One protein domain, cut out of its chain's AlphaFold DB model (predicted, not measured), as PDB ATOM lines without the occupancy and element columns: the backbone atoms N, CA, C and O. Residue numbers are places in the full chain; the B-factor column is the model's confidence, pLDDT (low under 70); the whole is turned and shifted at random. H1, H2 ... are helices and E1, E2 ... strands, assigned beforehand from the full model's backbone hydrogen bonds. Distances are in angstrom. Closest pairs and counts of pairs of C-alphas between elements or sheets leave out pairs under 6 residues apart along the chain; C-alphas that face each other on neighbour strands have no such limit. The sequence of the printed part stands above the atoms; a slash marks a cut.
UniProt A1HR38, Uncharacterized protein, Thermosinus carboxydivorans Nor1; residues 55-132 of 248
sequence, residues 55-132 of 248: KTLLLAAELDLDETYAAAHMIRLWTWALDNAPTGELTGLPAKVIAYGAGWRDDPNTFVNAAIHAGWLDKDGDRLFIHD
ATOM      1  N   LYS A  55     -44.067  39.451  46.529       95.00
ATOM      2  CA  LYS A  55     -42.710  39.929  46.854       95.00
ATOM      3  C   LYS A  55     -42.529  41.422  46.556       95.00
ATOM      4  O   LYS A  55     -41.856  42.116  47.306       95.00
ATOM      5  N   THR A  56     -43.135  41.929  45.483       95.75
ATOM      6  CA  THR A  56     -43.106  43.361  45.144       95.75
ATOM      7  C   THR A  56     -43.870  44.173  46.177       95.75
ATOM      8  O   THR A  56     -43.353  45.171  46.663       95.75
ATOM      9  N   LEU A  57     -45.064  43.713  46.559       96.06
ATOM     10  CA  LEU A  57     -45.896  44.394  47.551       96.06
ATOM     11  C   LEU A  57     -45.237  44.415  48.937       96.06
ATOM     12  O   LEU A  57     -45.295  45.426  49.626       96.06
ATOM     13  N   LEU A  58     -44.565  43.328  49.328       96.75
ATOM     14  CA  LEU A  58     -43.784  43.287  50.568       96.75
ATOM     15  C   LEU A  58     -42.609  44.267  50.525       96.75
ATOM     16  O   LEU A  58     -42.399  45.006  51.478       96.75
ATOM     17  N   LEU A  59     -41.876  44.316  49.412       96.69
ATOM     18  CA  LEU A  59     -40.776  45.264  49.244       96.69
ATOM     19  C   LEU A  59     -41.259  46.722  49.289       96.69
ATOM     20  O   LEU A  59     -40.610  47.563  49.903       96.69
ATOM     21  N   ALA A  60     -42.389  47.008  48.642       96.62
ATOM     22  CA  ALA A  60     -43.024  48.320  48.642       96.62
ATOM     23  C   ALA A  60     -43.405  48.757  50.065       96.62
ATOM     24  O   ALA A  60     -43.091  49.874  50.464       96.62
ATOM     25  N   ALA A  61     -43.988  47.846  50.850       96.00
ATOM     26  CA  ALA A  61     -44.341  48.096  52.244       96.00
ATOM     27  C   ALA A  61     -43.114  48.333  53.145       96.00
ATOM     28  O   ALA A  61     -43.149  49.215  53.994       96.00
ATOM     29  N   GLU A  62     -42.027  47.579  52.960       95.62
ATOM     30  CA  GLU A  62     -40.791  47.725  53.752       95.62
ATOM     31  C   GLU A  62     -40.030  49.024  53.445       95.62
ATOM     32  O   GLU A  62     -39.383  49.591  54.324       95.62
ATOM     33  N   LEU A  63     -40.086  49.498  52.197       95.12
ATOM     34  CA  LEU A  63     -39.392  50.715  51.762       95.12
ATOM     35  C   LEU A  63     -40.266  51.975  51.795       95.12
ATOM     36  O   LEU A  63     -39.748  53.051  51.509       95.12
ATOM     37  N   ASP A  64     -41.552  51.842  52.131       95.44
ATOM     38  CA  ASP A  64     -42.557  52.911  52.063       95.44
ATOM     39  C   ASP A  64     -42.611  53.581  50.673       95.44
ATOM     40  O   ASP A  64     -42.491  54.797  50.510       95.44
ATOM     41  N   LEU A  65     -42.734  52.753  49.630       94.31
ATOM     42  CA  LEU A  65     -42.797  53.171  48.226       94.31
ATOM     43  C   LEU A  65     -44.066  52.652  47.549       94.31
ATOM     44  O   LEU A  65     -44.631  51.642  47.949       94.31
ATOM     45  N   ASP A  66     -44.444  53.293  46.442       95.19
ATOM     46  CA  ASP A  66     -45.421  52.731  45.504       95.19
ATOM     47  C   ASP A  66     -44.898  51.416  44.899       95.19
ATOM     48  O   ASP A  66     -43.705  51.288  44.574       95.19
ATOM     49  N   GLU A  67     -45.793  50.450  44.690       93.44
ATOM     50  CA  GLU A  67     -45.467  49.140  44.127       93.44
ATOM     51  C   GLU A  67     -44.746  49.226  42.775       93.44
ATOM     52  O   GLU A  67     -43.870  48.407  42.475       93.44
ATOM     53  N   THR A  68     -45.043  50.255  41.978       95.12
ATOM     54  CA  THR A  68     -44.437  50.482  40.664       95.12
ATOM     55  C   THR A  68     -42.951  50.797  40.797       95.12
ATOM     56  O   THR A  68     -42.130  50.263  40.046       95.12
ATOM     57  N   TYR A  69     -42.576  51.638  41.764       95.38
ATOM     58  CA  TYR A  69     -41.173  51.985  41.998       95.38
ATOM     59  C   TYR A  69     -40.408  50.816  42.613       95.38
ATOM     60  O   TYR A  69     -39.283  50.539  42.188       95.38
ATOM     61  N   ALA A  70     -41.026  50.076  43.537       95.44
ATOM     62  CA  ALA A  70     -40.433  48.865  44.097       95.44
ATOM     63  C   ALA A  70     -40.120  47.830  42.997       95.44
ATOM     64  O   ALA A  70     -38.992  47.332  42.911       95.44
ATOM     65  N   ALA A  71     -41.070  47.573  42.089       95.38
ATOM     66  CA  ALA A  71     -40.856  46.708  40.928       95.38
ATOM     67  C   ALA A  71     -39.735  47.235  40.017       95.38
ATOM     68  O   ALA A  71     -38.857  46.474  39.605       95.38
ATOM     69  N   ALA A  72     -39.721  48.539  39.728       95.38
ATOM     70  CA  ALA A  72     -38.707  49.155  38.876       95.38
ATOM     71  C   ALA A  72     -37.288  48.990  39.444       95.38
ATOM     72  O   ALA A  72     -36.360  48.681  38.690       95.38
ATOM     73  N   HIS A  73     -37.112  49.130  40.761       96.12
ATOM     74  CA  HIS A  73     -35.828  48.892  41.423       96.12
ATOM     75  C   HIS A  73     -35.358  47.443  41.276       96.12
ATOM     76  O   HIS A  73     -34.179  47.211  40.999       96.12
ATOM     77  N   MET A  74     -36.268  46.471  41.390       94.94
ATOM     78  CA  MET A  74     -35.940  45.054  41.198       94.94
ATOM     79  C   MET A  74     -35.569  44.739  39.752       94.94
ATOM     80  O   MET A  74     -34.543  44.106  39.518       94.94
ATOM     81  N   ILE A  75     -36.324  45.246  38.773       94.06
ATOM     82  CA  ILE A  75     -36.007  45.089  37.343       94.06
ATOM     83  C   ILE A  75     -34.636  45.700  37.032       94.06
ATOM     84  O   ILE A  75     -33.816  45.111  36.320       94.06
ATOM     85  N   ARG A  76     -34.349  46.880  37.589       94.81
ATOM     86  CA  ARG A  76     -33.059  47.548  37.411       94.81
ATOM     87  C   ARG A  76     -31.914  46.760  38.047       94.81
ATOM     88  O   ARG A  76     -30.867  46.624  37.424       94.81
ATOM     89  N   LEU A  77     -32.117  46.200  39.240       94.44
ATOM     90  CA  LEU A  77     -31.127  45.339  39.887       94.44
ATOM     91  C   LEU A  77     -30.856  44.081  39.054       94.44
ATOM     92  O   LEU A  77     -29.700  43.732  38.827       94.44
ATOM     93  N   TRP A  78     -31.915  43.442  38.559       92.00
ATOM     94  CA  TRP A  78     -31.844  42.253  37.712       92.00
ATOM     95  C   TRP A  78     -31.050  42.501  36.429       92.00
ATOM     96  O   TRP A  78     -30.115  41.771  36.105       92.00
ATOM     97  N   THR A  79     -31.391  43.569  35.709       90.56
ATOM     98  CA  THR A  79     -30.689  43.960  34.477       90.56
ATOM     99  C   THR A  79     -29.231  44.322  34.741       90.56
ATOM    100  O   THR A  79     -28.357  43.912  33.982       90.56
ATOM    101  N   TRP A  80     -28.940  45.014  35.845       92.88
ATOM    102  CA  TRP A  80     -27.569  45.294  36.264       92.88
ATOM    103  C   TRP A  80     -26.786  44.005  36.563       92.88
ATOM    104  O   TRP A  80     -25.641  43.862  36.128       92.88
ATOM    105  N   ALA A  81     -27.402  43.043  37.252       92.06
ATOM    106  CA  ALA A  81     -26.771  41.772  37.586       92.06
ATOM    107  C   ALA A  81     -26.445  40.933  36.341       92.06
ATOM    108  O   ALA A  81     -25.418  40.265  36.322       92.06
ATOM    109  N   LEU A  82     -27.233  41.019  35.262       88.00
ATOM    110  CA  LEU A  82     -26.954  40.265  34.028       88.00
ATOM    111  C   LEU A  82     -25.593  40.607  33.415       88.00
ATOM    112  O   LEU A  82     -24.983  39.760  32.760       88.00
ATOM    113  N   ASP A  83     -25.130  41.834  33.626       86.88
ATOM    114  CA  ASP A  83     -23.873  42.317  33.064       86.88
ATOM    115  C   ASP A  83     -22.723  42.286  34.081       86.88
ATOM    116  O   ASP A  83     -21.566  42.157  33.684       86.88
ATOM    117  N   ASN A  84     -23.021  42.371  35.383       89.25
ATOM    118  CA  ASN A  84     -22.009  42.498  36.443       89.25
ATOM    119  C   ASN A  84     -21.851  41.236  37.312       89.25
ATOM    120  O   ASN A  84     -20.787  41.026  37.886       89.25
ATOM    121  N   ALA A  85     -22.882  40.394  37.395       89.38
ATOM    122  CA  ALA A  85     -22.951  39.197  38.230       89.38
ATOM    123  C   ALA A  85     -23.602  38.027  37.455       89.38
ATOM    124  O   ALA A  85     -24.716  37.608  37.768       89.38
ATOM    125  N   PRO A  86     -22.925  37.457  36.438       84.00
ATOM    126  CA  PRO A  86     -23.509  36.426  35.572       84.00
ATOM    127  C   PRO A  86     -23.885  35.129  36.314       84.00
ATOM    128  O   PRO A  86     -24.704  34.346  35.846       84.00
ATOM    129  N   THR A  87     -23.320  34.870  37.489       86.00
ATOM    130  CA  THR A  87     -23.697  33.715  38.317       86.00
ATOM    131  C   THR A  87     -24.938  33.967  39.177       86.00
ATOM    132  O   THR A  87     -25.476  33.011  39.727       86.00
ATOM    133  N   GLY A  88     -25.398  35.221  39.284       87.94
ATOM    134  CA  GLY A  88     -26.474  35.635  40.192       87.94
ATOM    135  C   GLY A  88     -26.021  35.815  41.639       87.94
ATOM    136  O   GLY A  88     -26.838  36.099  42.511       87.94
ATOM    137  N   GLU A  89     -24.726  35.645  41.899       91.94
ATOM    138  CA  GLU A  89     -24.124  35.803  43.215       91.94
ATOM    139  C   GLU A  89     -23.666  37.249  43.428       91.94
ATOM    140  O   GLU A  89     -22.961  37.829  42.601       91.94
ATOM    141  N   LEU A  90     -24.067  37.819  44.560       91.81
ATOM    142  CA  LEU A  90     -23.734  39.169  45.012       91.81
ATOM    143  C   LEU A  90     -22.803  39.155  46.238       91.81
ATOM    144  O   LEU A  90     -22.539  40.203  46.831       91.81
ATOM    145  N   THR A  91     -22.310  37.978  46.629       90.81
ATOM    146  CA  THR A  91     -21.384  37.781  47.749       90.81
ATOM    147  C   THR A  91     -20.159  38.690  47.633       90.81
ATOM    148  O   THR A  91     -19.546  38.815  46.574       90.81
ATOM    149  N   GLY A  92     -19.783  39.332  48.742       87.56
ATOM    150  CA  GLY A  92     -18.607  40.209  48.816       87.56
ATOM    151  C   GLY A  92     -18.794  41.604  48.205       87.56
ATOM    152  O   GLY A  92     -17.903  42.444  48.342       87.56
ATOM    153  N   LEU A  93     -19.938  41.894  47.576       91.62
ATOM    154  CA  LEU A  93     -20.246  43.246  47.121       91.62
ATOM    155  C   LEU A  93     -20.739  44.113  48.286       91.62
ATOM    156  O   LEU A  93     -21.579  43.679  49.077       91.62
ATOM    157  N   PRO A  94     -20.280  45.372  48.388       93.25
ATOM    158  CA  PRO A  94     -20.809  46.279  49.392       93.25
ATOM    159  C   PRO A  94     -22.273  46.604  49.073       93.25
ATOM    160  O   PRO A  94     -22.618  46.857  47.914       93.25
ATOM    161  N   ALA A  95     -23.118  46.703  50.104       94.31
ATOM    162  CA  ALA A  95     -24.545  47.026  49.960       94.31
ATOM    163  C   ALA A  95     -24.787  48.280  49.098       94.31
ATOM    164  O   ALA A  95     -25.722  48.334  48.307       94.31
ATOM    165  N   LYS A  96     -23.876  49.260  49.169       95.38
ATOM    166  CA  LYS A  96     -23.887  50.472  48.336       95.38
ATOM    167  C   LYS A  96     -23.853  50.190  46.832       95.38
ATOM    168  O   LYS A  96     -24.545  50.866  46.078       95.38
ATOM    169  N   VAL A  97     -23.061  49.216  46.387       95.00
ATOM    170  CA  VAL A  97     -22.985  48.836  44.966       95.00
ATOM    171  C   VAL A  97     -24.278  48.160  44.535       95.00
ATOM    172  O   VAL A  97     -24.803  48.503  43.480       95.00
ATOM    173  N   ILE A  98     -24.833  47.282  45.373       95.38
ATOM    174  CA  ILE A  98     -26.107  46.601  45.111       95.38
ATOM    175  C   ILE A  98     -27.243  47.629  44.996       95.38
ATOM    176  O   ILE A  98     -27.957  47.659  43.994       95.38
ATOM    177  N   ALA A  99     -27.347  48.547  45.959       96.00
ATOM    178  CA  ALA A  99     -28.314  49.641  45.941       96.00
ATOM    179  C   ALA A  99     -28.167  50.521  44.687       96.00
ATOM    180  O   ALA A  99     -29.143  50.808  43.997       96.00
ATOM    181  N   TYR A 100     -26.942  50.894  44.309       95.06
ATOM    182  CA  TYR A 100     -26.704  51.663  43.084       95.06
ATOM    183  C   TYR A 100     -27.001  50.883  41.803       95.06
ATOM    184  O   TYR A 100     -27.463  51.492  40.833       95.06
ATOM    185  N   GLY A 101     -26.789  49.567  41.793       94.56
ATOM    186  CA  GLY A 101     -27.223  48.657  40.732       94.56
ATOM    187  C   GLY A 101     -28.745  48.624  40.596       94.56
ATOM    188  O   GLY A 101     -29.266  48.694  39.487       94.56
ATOM    189  N   ALA A 102     -29.473  48.690  41.710       95.19
ATOM    190  CA  ALA A 102     -30.930  48.830  41.742       95.19
ATOM    191  C   ALA A 102     -31.441  50.259  41.484       95.19
ATOM    192  O   ALA A 102     -32.628  50.479  41.261       95.19
ATOM    193  N   GLY A 103     -30.558  51.257  41.501       94.56
ATOM    194  CA  GLY A 103     -30.912  52.668  41.307       94.56
ATOM    195  C   GLY A 103     -31.464  53.323  42.565       94.56
ATOM    196  O   GLY A 103     -31.967  54.439  42.492       94.56
ATOM    197  N   TRP A 104     -31.334  52.641  43.697       95.88
ATOM    198  CA  TRP A 104     -31.644  53.152  45.016       95.88
ATOM    199  C   TRP A 104     -30.610  54.197  45.438       95.88
ATOM    200  O   TRP A 104     -29.408  54.040  45.180       95.88
ATOM    201  N   ARG A 105     -31.074  55.294  46.042       92.25
ATOM    202  CA  ARG A 105     -30.226  56.442  46.411       92.25
ATOM    203  C   ARG A 105     -30.193  56.746  47.903       92.25
ATOM    204  O   ARG A 105     -29.278  57.461  48.306       92.25
ATOM    205  N   ASP A 106     -31.101  56.170  48.679       93.44
ATOM    206  CA  ASP A 106     -31.135  56.325  50.132       93.44
ATOM    207  C   ASP A 106     -30.225  55.295  50.813       93.44
ATOM    208  O   ASP A 106     -29.212  54.878  50.238       93.44
ATOM    209  N   ASP A 107     -30.549  54.890  52.046       96.06
ATOM    210  CA  ASP A 107     -29.702  53.970  52.799       96.06
ATOM    211  C   ASP A 107     -29.575  52.611  52.083       96.06
ATOM    212  O   ASP A 107     -30.581  51.924  51.859       96.06
ATOM    213  N   PRO A 108     -28.349  52.192  51.717       96.12
ATOM    214  CA  PRO A 108     -28.148  50.936  51.012       96.12
ATOM    215  C   PRO A 108     -28.470  49.697  51.845       96.12
ATOM    216  O   PRO A 108     -28.854  48.677  51.277       96.12
ATOM    217  N   ASN A 109     -28.284  49.755  53.168       95.75
ATOM    218  CA  ASN A 109     -28.502  48.591  54.024       95.75
ATOM    219  C   ASN A 109     -29.996  48.319  54.182       95.75
ATOM    220  O   ASN A 109     -30.407  47.171  54.046       95.75
ATOM    221  N   THR A 110     -30.809  49.362  54.371       96.31
ATOM    222  CA  THR A 110     -32.274  49.267  54.358       96.31
ATOM    223  C   THR A 110     -32.767  48.593  53.083       96.31
ATOM    224  O   THR A 110     -33.537  47.642  53.162       96.31
ATOM    225  N   PHE A 111     -32.261  49.000  51.915       96.50
ATOM    226  CA  PHE A 111     -32.654  48.394  50.644       96.50
ATOM    227  C   PHE A 111     -32.309  46.905  50.549       96.50
ATOM    228  O   PHE A 111     -33.161  46.094  50.190       96.50
ATOM    229  N   VAL A 112     -31.069  46.529  50.874       96.06
ATOM    230  CA  VAL A 112     -30.638  45.125  50.803       96.06
ATOM    231  C   VAL A 112     -31.415  44.268  51.802       96.06
ATOM    232  O   VAL A 112     -31.873  43.187  51.442       96.06
ATOM    233  N   ASN A 113     -31.622  44.755  53.026       96.19
ATOM    234  CA  ASN A 113     -32.380  44.037  54.049       96.19
ATOM    235  C   ASN A 113     -33.853  43.869  53.652       96.19
ATOM    236  O   ASN A 113     -34.380  42.764  53.752       96.19
ATOM    237  N   ALA A 114     -34.491  44.919  53.128       96.94
ATOM    238  CA  ALA A 114     -35.863  44.853  52.626       96.94
ATOM    239  C   ALA A 114     -35.993  43.864  51.456       96.94
ATOM    240  O   ALA A 114     -36.925  43.062  51.416       96.94
ATOM    241  N   ALA A 115     -35.028  43.852  50.530       96.12
ATOM    242  CA  ALA A 115     -35.002  42.902  49.418       96.12
ATOM    243  C   ALA A 115     -34.819  41.445  49.885       96.12
ATOM    244  O   ALA A 115     -35.416  40.540  49.299       96.12
ATOM    245  N   ILE A 116     -34.044  41.215  50.950       96.31
ATOM    246  CA  ILE A 116     -33.921  39.893  51.581       96.31
ATOM    247  C   ILE A 116     -35.247  39.494  52.241       96.31
ATOM    248  O   ILE A 116     -35.762  38.412  51.977       96.31
ATOM    249  N   HIS A 117     -35.845  40.370  53.052       96.12
ATOM    250  CA  HIS A 117     -37.110  40.092  53.744       96.12
ATOM    251  C   HIS A 117     -38.265  39.814  52.775       96.12
ATOM    252  O   HIS A 117     -39.069  38.909  52.995       96.12
ATOM    253  N   ALA A 118     -38.324  40.553  51.668       95.50
ATOM    254  CA  ALA A 118     -39.310  40.356  50.615       95.50
ATOM    255  C   ALA A 118     -39.068  39.083  49.773       95.50
ATOM    256  O   ALA A 118     -39.927  38.718  48.968       95.50
ATOM    257  N   GLY A 119     -37.929  38.398  49.939       94.75
ATOM    258  CA  GLY A 119     -37.584  37.171  49.214       94.75
ATOM    259  C   GLY A 119     -37.140  37.400  47.767       94.75
ATOM    260  O   GLY A 119     -37.340  36.532  46.912       94.75
ATOM    261  N   TRP A 120     -36.606  38.586  47.468       94.50
ATOM    262  CA  TRP A 120     -35.934  38.887  46.197       94.50
ATOM    263  C   TRP A 120     -34.466  38.467  46.213       94.50
ATOM    264  O   TRP A 120     -33.919  38.089  45.175       94.50
ATOM    265  N   LEU A 121     -33.840  38.546  47.386       95.62
ATOM    266  CA  LEU A 121     -32.476  38.104  47.630       95.62
ATOM    267  C   LEU A 121     -32.476  37.008  48.690       95.62
ATOM    268  O   LEU A 121     -33.114  37.150  49.730       95.62
ATOM    269  N   ASP A 122     -31.701  35.959  48.452       94.38
ATOM    270  CA  ASP A 122     -31.491  34.889  49.415       94.38
ATOM    271  C   ASP A 122     -30.141  35.083  50.098       94.38
ATOM    272  O   ASP A 122     -29.108  35.254  49.440       94.38
ATOM    273  N   LYS A 123     -30.150  35.055  51.432       93.69
ATOM    274  CA  LYS A 123     -28.943  35.127  52.253       93.69
ATOM    275  C   LYS A 123     -28.692  33.775  52.914       93.69
ATOM    276  O   LYS A 123     -29.511  33.326  53.711       93.69
ATOM    277  N   ASP A 124     -27.546  33.169  52.618       92.06
ATOM    278  CA  ASP A 124     -27.079  31.919  53.228       92.06
ATOM    279  C   ASP A 124     -25.703  32.149  53.868       92.06
ATOM    280  O   ASP A 124     -24.665  32.182  53.198       92.06
ATOM    281  N   GLY A 125     -25.706  32.417  55.177       89.19
ATOM    282  CA  GLY A 125     -24.524  32.869  55.909       89.19
ATOM    283  C   GLY A 125     -23.981  34.193  55.358       89.19
ATOM    284  O   GLY A 125     -24.667  35.219  55.393       89.19
ATOM    285  N   ASP A 126     -22.752  34.151  54.841       87.06
ATOM    286  CA  ASP A 126     -22.081  35.296  54.207       87.06
ATOM    287  C   ASP A 126     -22.392  35.426  52.711       87.06
ATOM    288  O   ASP A 126     -21.983  36.399  52.070       87.06
ATOM    289  N   ARG A 127     -23.097  34.449  52.134       91.81
ATOM    290  CA  ARG A 127     -23.414  34.431  50.711       91.81
ATOM    291  C   ARG A 127     -24.737  35.125  50.443       91.81
ATOM    292  O   ARG A 127     -25.689  34.993  51.211       91.81
ATOM    293  N   LEU A 128     -24.789  35.846  49.330       94.06
ATOM    294  CA  LEU A 128     -25.968  36.584  48.897       94.06
ATOM    295  C   LEU A 128     -26.240  36.272  47.431       94.06
ATOM    296  O   LEU A 128     -25.360  36.449  46.589       94.06
ATOM    297  N   PHE A 129     -27.459  35.846  47.123       94.44
ATOM    298  CA  PHE A 129     -27.857  35.446  45.778       94.44
ATOM    299  C   PHE A 129     -29.158  36.116  45.366       94.44
ATOM    300  O   PHE A 129     -30.012  36.417  46.199       94.44
ATOM    301  N   ILE A 130     -29.315  36.339  44.066       94.44
ATOM    302  CA  ILE A 130     -30.599  36.728  43.491       94.44
ATOM    303  C   ILE A 130     -31.479  35.483  43.396       94.44
ATOM    304  O   ILE A 130     -31.077  34.470  42.818       94.44
ATOM    305  N   HIS A 131     -32.685  35.583  43.940       91.88
ATOM    306  CA  HIS A 131     -33.654  34.499  43.911       91.88
ATOM    307  C   HIS A 131     -34.079  34.153  42.470       91.88
ATOM    308  O   HIS A 131     -34.180  35.042  41.620       91.88
ATOM    309  N   ASP A 132     -34.318  32.867  42.191       87.56
ATOM    310  CA  ASP A 132     -34.697  32.306  40.876       87.56
ATOM    311  C   ASP A 132     -33.746  32.658  39.710       87.56
ATOM    312  O   ASP A 132     -34.110  32.587  38.532       87.56
TER     313      ASP A 132
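What this domain is: This is residues 55 to 132 of the 248 residues of an uncharacterized protein of Thermosinus carboxydivorans Nor1 (UniProt A1HR38). Four helices join in a ring of contacts: the long H2 makes one side, H1 stands at its first turns, H3 meets it further along, and H4, opposite H2, closes the ring between H3 and H1. A small two-stranded hairpin, E1 and E2, packs by the last part of H4, residues 112 to 117. The printed part has 78 residues, with elements in the order H1, H2, H3, H4, E1, E2; it is mostly helix, and the sheet E1 - E2 is antiparallel. It is compact and rounded, with a radius of gyration of the C-alphas of 11.2 A and spans of 29 by 24 by 23 A.

Where its parts are: H1 is residues 55 to 63, 12.3 A long, from C-alpha 55 at (-42.710, 39.929, 46.854). H2, residues 67 to 84, measures 25.6 A and ends with C-alpha 84 at (-22.009, 42.498, 36.443). H3 is residues 95 to 102, 10.6 A, and H4 residues 108 to 117, 14.3 A. E1, residues 121 to 124, measures 9.9 A; E2, residues 127 to 130, measures 10.4 A and ends with C-alpha 130 at (-30.599, 36.728, 43.491).

How they stand to each other: H1 touches H2, about perpendicular at 75 degrees; their closest C-alphas, Ala 60 and Glu 67, are 5.2 A apart. H3 touches H2 at 76 degrees, closest C-alphas Leu 77 and Ala 102, 4.0 A. H4 touches H3 at 74 degrees, closest C-alphas Lys 96 and Pro 108, 5.1 A. H4 touches H1 at a steep tilt of 38 degrees, opposite ways, closest C-alphas Glu 62 and Ala 114, 5.8 A. H2 and H4 are apart. In the hairpin E1 and E2, N 122 and O 129 are within hydrogen-bond range at 2.9 A. H4 and E2 are near each other. Every O i to N i+4 pair is within range in H1, H3 and H4, and 13 of 14 in H2.

The domain as a whole: The two farthest C-alphas, Asp 66 and Gly 125, are 30.7 A apart. The printed part has no cut and no long link. Mean pLDDT of the printed part is 93.7, and no printed residue is under 70.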